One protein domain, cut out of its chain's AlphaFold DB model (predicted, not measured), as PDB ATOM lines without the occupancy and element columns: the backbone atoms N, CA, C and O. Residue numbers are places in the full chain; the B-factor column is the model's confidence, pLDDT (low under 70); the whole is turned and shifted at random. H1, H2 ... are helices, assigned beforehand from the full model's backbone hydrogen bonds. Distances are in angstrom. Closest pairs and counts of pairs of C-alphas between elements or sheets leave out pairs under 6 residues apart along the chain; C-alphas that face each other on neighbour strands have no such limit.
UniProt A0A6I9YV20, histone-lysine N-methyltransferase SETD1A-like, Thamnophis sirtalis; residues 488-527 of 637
ATOM      1  N   GLU A 488     254.697 226.848 277.083       95.69
ATOM      2  CA  GLU A 488     256.088 226.589 277.502       95.69
ATOM      3  C   GLU A 488     256.589 225.232 276.974       95.69
ATOM      4  O   GLU A 488     257.717 225.124 276.495       95.69
ATOM      5  N   PHE A 489     255.720 224.215 276.975       96.81
ATOM      6  CA  PHE A 489     256.025 222.899 276.413       96.81
ATOM      7  C   PHE A 489     256.305 222.960 274.903       96.81
ATOM      8  O   PHE A 489     257.250 222.338 274.437       96.81
ATOM      9  N   GLU A 490     255.535 223.746 274.148       94.81
ATOM     10  CA  GLU A 490     255.722 223.927 272.704       94.81
ATOM     11  C   GLU A 490     257.022 224.691 272.404       94.81
ATOM     12  O   GLU A 490     257.804 224.273 271.553       94.81
ATOM     13  N   GLN A 491     257.303 225.767 273.150       94.00
ATOM     14  CA  GLN A 491     258.556 226.526 273.049       94.00
ATOM     15  C   GLN A 491     259.777 225.637 273.347       94.00
ATOM     16  O   GLN A 491     260.779 225.687 272.633       94.00
ATOM     17  N   MET A 492     259.673 224.785 274.371       95.94
ATOM     18  CA  MET A 492     260.684 223.790 274.729       95.94
ATOM     19  C   MET A 492     260.855 222.723 273.635       95.94
ATOM     20  O   MET A 492     261.985 222.360 273.313       95.94
ATOM     21  N   THR A 493     259.763 222.242 273.029       95.62
ATOM     22  CA  THR A 493     259.805 221.301 271.898       95.62
ATOM     23  C   THR A 493     260.508 221.915 270.689       95.62
ATOM     24  O   THR A 493     261.467 221.322 270.206       95.62
ATOM     25  N   ILE A 494     260.132 223.131 270.275       92.50
ATOM     26  CA  ILE A 494     260.781 223.861 269.172       92.50
ATOM     27  C   ILE A 494     262.287 224.021 269.439       92.50
ATOM     28  O   ILE A 494     263.105 223.753 268.561       92.50
ATOM     29  N   LEU A 495     262.683 224.378 270.667       93.06
ATOM     30  CA  LEU A 495     264.098 224.487 271.033       93.06
ATOM     31  C   LEU A 495     264.842 223.142 270.922       93.06
ATOM     32  O   LEU A 495     265.981 223.109 270.449       93.06
ATOM     33  N   TYR A 496     264.212 222.030 271.315       94.56
ATOM     34  CA  TYR A 496     264.778 220.695 271.110       94.56
ATOM     35  C   TYR A 496     264.823 220.288 269.633       94.56
ATOM     36  O   TYR A 496     265.781 219.627 269.236       94.56
ATOM     37  N   ASP A 497     263.853 220.673 268.809       92.25
ATOM     38  CA  ASP A 497     263.850 220.351 267.382       92.25
ATOM     39  C   ASP A 497     264.935 221.133 266.628       92.25
ATOM     40  O   ASP A 497     265.697 220.529 265.868       92.25
ATOM     41  N   ILE A 498     265.130 222.420 266.939       92.44
ATOM     42  CA  ILE A 498     266.267 223.224 266.449       92.44
ATOM     43  C   ILE A 498     267.603 222.616 266.908       92.44
ATOM     44  O   ILE A 498     268.553 222.524 266.129       92.44
ATOM     45  N   TRP A 499     267.697 222.153 268.160       91.06
ATOM     46  CA  TRP A 499     268.919 221.543 268.701       91.06
ATOM     47  C   TRP A 499     269.247 220.172 268.079       91.06
ATOM     48  O   TRP A 499     270.417 219.855 267.855       91.06
ATOM     49  N   ASN A 500     268.234 219.341 267.808       89.19
ATOM     50  CA  ASN A 500     268.414 217.964 267.337       89.19
ATOM     51  C   ASN A 500     268.421 217.825 265.806       89.19
ATOM     52  O   ASN A 500     269.115 216.947 265.281       89.19
ATOM     53  N   SER A 501     267.646 218.643 265.088       87.62
ATOM     54  CA  SER A 501     267.555 218.623 263.620       87.62
ATOM     55  C   SER A 501     268.388 219.720 262.951       87.62
ATOM     56  O   SER A 501     268.890 219.506 261.845       87.62
ATOM     57  N   GLY A 502     268.619 220.831 263.654       89.31
ATOM     58  CA  GLY A 502     269.239 222.048 263.142       89.31
ATOM     59  C   GLY A 502     268.211 223.155 262.897       89.31
ATOM     60  O   GLY A 502     267.015 222.909 262.811       89.31
ATOM     61  N   LEU A 503     268.714 224.377 262.746       91.38
ATOM     62  CA  LEU A 503     267.956 225.591 262.433       91.38
ATOM     63  C   LEU A 503     267.572 225.583 260.942       91.38
ATOM     64  O   LEU A 503     268.455 225.379 260.098       91.38
ATOM     65  N   ASP A 504     266.292 225.774 260.617       88.56
ATOM     66  CA  ASP A 504     265.750 225.684 259.253       88.56
ATOM     67  C   ASP A 504     265.568 227.049 258.529       88.56
ATOM     68  O   ASP A 504     266.268 228.021 258.821       88.56
ATOM     69  N   PHE A 505     264.719 227.123 257.495       88.62
ATOM     70  CA  PHE A 505     264.422 228.372 256.766       88.62
ATOM     71  C   PHE A 505     263.305 229.214 257.407       88.62
ATOM     72  O   PHE A 505     263.278 230.435 257.225       88.62
ATOM     73  N   GLU A 506     262.386 228.584 258.129       90.50
ATOM     74  CA  GLU A 506     261.264 229.216 258.817       90.50
ATOM     75  C   GLU A 506     261.733 229.813 260.151       90.50
ATOM     76  O   GLU A 506     261.503 230.998 260.402       90.50
ATOM     77  N   ASP A 507     262.543 229.066 260.909       91.19
ATOM     78  CA  ASP A 507     263.336 229.559 262.043       91.19
ATOM     79  C   ASP A 507     264.104 230.833 261.672       91.19
ATOM     80  O   ASP A 507     264.014 231.856 262.350       91.19
ATOM     81  N   MET A 508     264.846 230.797 260.557       91.31
ATOM     82  CA  MET A 508     265.650 231.920 260.064       91.31
ATOM     83  C   MET A 508     264.811 233.185 259.866       91.31
ATOM     84  O   MET A 508     265.228 234.292 260.215       91.31
ATOM     85  N   LYS A 509     263.624 233.009 259.276       90.75
ATOM     86  CA  LYS A 509     262.671 234.076 258.977       90.75
ATOM     87  C   LYS A 509     262.072 234.641 260.262       90.75
ATOM     88  O   LYS A 509     261.998 235.860 260.392       90.75
ATOM     89  N   TYR A 510     261.694 233.793 261.218       91.00
ATOM     90  CA  TYR A 510     261.134 234.238 262.495       91.00
ATOM     91  C   TYR A 510     262.170 234.878 263.420       91.00
ATOM     92  O   TYR A 510     261.866 235.904 264.023       91.00
ATOM     93  N   LEU A 511     263.401 234.363 263.484       91.56
ATOM     94  CA  LEU A 511     264.497 234.993 264.230       91.56
ATOM     95  C   LEU A 511     264.819 236.387 263.668       91.56
ATOM     96  O   LEU A 511     264.936 237.341 264.437       91.56
ATOM     97  N   ARG A 512     264.868 236.533 262.335       91.19
ATOM     98  CA  ARG A 512     265.028 237.844 261.687       91.19
ATOM     99  C   ARG A 512     263.847 238.775 261.974       91.19
ATOM    100  O   ARG A 512     264.065 239.936 262.296       91.19
ATOM    101  N   LEU A 513     262.611 238.282 261.877       91.44
ATOM    102  CA  LEU A 513     261.407 239.080 262.135       91.44
ATOM    103  C   LEU A 513     261.343 239.540 263.599       91.44
ATOM    104  O   LEU A 513     260.960 240.676 263.858       91.44
ATOM    105  N   MET A 514     261.764 238.702 264.550       89.19
ATOM    106  CA  MET A 514     261.885 239.081 265.960       89.19
ATOM    107  C   MET A 514     262.989 240.118 266.192       89.19
ATOM    108  O   MET A 514     262.761 241.062 266.939       89.19
ATOM    109  N   TYR A 515     264.143 239.998 265.527       89.56
ATOM    110  CA  TYR A 515     265.187 241.030 265.550       89.56
ATOM    111  C   TYR A 515     264.669 242.371 265.008       89.56
ATOM    112  O   TYR A 515     264.801 243.398 265.668       89.56
ATOM    113  N   GLU A 516     264.033 242.361 263.833       90.12
ATOM    114  CA  GLU A 516     263.468 243.568 263.220       90.12
ATOM    115  C   GLU A 516     262.351 244.162 264.087       90.12
ATOM    116  O   GLU A 516     262.289 245.379 264.230       90.12
ATOM    117  N   ARG A 517     261.518 243.334 264.733       89.44
ATOM    118  CA  ARG A 517     260.495 243.783 265.687       89.44
ATOM    119  C   ARG A 517     261.105 244.463 266.915       89.44
ATOM    120  O   ARG A 517     260.719 245.586 267.219       89.44
ATOM    121  N   LEU A 518     262.061 243.820 267.587       87.62
ATOM    122  CA  LEU A 518     262.719 244.366 268.784       87.62
ATOM    123  C   LEU A 518     263.393 245.717 268.492       87.62
ATOM    124  O   LEU A 518     263.310 246.631 269.305       87.62
ATOM    125  N   LEU A 519     263.965 245.882 267.293       86.56
ATOM    126  CA  LEU A 519     264.560 247.141 266.831       86.56
ATOM    127  C   LEU A 519     263.541 248.295 266.656       86.56
ATOM    128  O   LEU A 519     263.945 249.452 266.585       86.56
ATOM    129  N   HIS A 520     262.236 248.004 266.577       81.88
ATOM    130  CA  HIS A 520     261.163 249.008 266.476       81.88
ATOM    131  C   HIS A 520     260.338 249.158 267.765       81.88
ATOM    132  O   HIS A 520     259.809 250.240 268.022       81.88
ATOM    133  N   GLU A 521     260.181 248.090 268.551       77.31
ATOM    134  CA  GLU A 521     259.370 248.087 269.777       77.31
ATOM    135  C   GLU A 521     260.165 248.561 271.009       77.31
ATOM    136  O   GLU A 521     259.595 249.223 271.879       77.31
ATOM    137  N   ASP A 522     261.477 248.295 271.074       61.22
ATOM    138  CA  ASP A 522     262.273 248.445 272.296       61.22
ATOM    139  C   ASP A 522     263.360 249.538 272.235       61.22
ATOM    140  O   ASP A 522     264.562 249.273 272.180       61.22
ATOM    141  N   ASN A 523     262.945 250.785 272.499       60.88
ATOM    142  CA  ASN A 523     263.833 251.847 273.021       60.88
ATOM    143  C   ASN A 523     264.481 251.484 274.387       60.88
ATOM    144  O   ASN A 523     265.187 252.296 274.978       60.88
ATOM    145  N   SER A 524     264.197 250.299 274.941       65.62
ATOM    146  CA  SER A 524     264.848 249.739 276.129       65.62
ATOM    147  C   SER A 524     266.168 249.022 275.806       65.62
ATOM    148  O   SER A 524     266.998 248.815 276.693       65.62
ATOM    149  N   THR A 525     266.359 248.621 274.544       71.38
ATOM    150  CA  THR A 525     267.412 247.694 274.113       71.38
ATOM    151  C   THR A 525     268.400 248.421 273.198       71.38
ATOM    152  O   THR A 525     268.683 247.985 272.086       71.38
ATOM    153  N   ASP A 526     268.954 249.543 273.678       76.19
ATOM    154  CA  ASP A 526     269.850 250.427 272.909       76.19
ATOM    155  C   ASP A 526     271.002 249.685 272.209       76.19
ATOM    156  O   ASP A 526     271.373 250.031 271.089       76.19
ATOM    157  N   TRP A 527     271.535 248.628 272.836       84.75
ATOM    158  CA  TRP A 527     272.618 247.811 272.280       84.75
ATOM    159  C   TRP A 527     272.230 247.048 271.005       84.75
ATOM    160  O   TRP A 527     273.119 246.680 270.239       84.75
TER     161      TRP A 527
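AT A GLANCE: This is residues 488 to 527 of the 637 residues of the protein "histone-lysine N-methyltransferase SETD1A-like" of Thamnophis sirtalis (UniProt A0A6I9YV20). Two helices, H1 then the longer H2, make an open V, with the link of residues 502 to 504 at its corner. Beyond the far end of H2, residues 522 to 526 stick out as part of a short tail. The printed part has 40 residues, with two named helices and no named strand, and is all helix. It is loose, with a radius of gyration of the C-alphas of 12.7 A, and spans 34 by 22 by 15 A.

IN THESE COORDINATES: Find C-alpha 488 at (256.088, 226.589, 277.502); from there H1, residues 488 to 501, runs 19.7 A. Then look for C-alpha 505 at (264.422, 228.372, 256.766), where H2, residues 505 to 521, begins; it runs 24.2 A to C-alpha 521 at (259.370, 248.087, 269.777).

HOW THE PARTS SIT: H1 and H2 are only just apart, their closest C-alphas 8.3 A from each other. A tight link joins them. In H1 every O i to N i+4 pair is within hydrogen-bond range; in H2, 12 of 13 are.

THE WHOLE: Look to Ser 501 and Asn 523 for the two C-alphas farthest apart, 34.7 A. The printed part has no cut. Confidence is low, with pLDDT under 70, at residues 522 to 524.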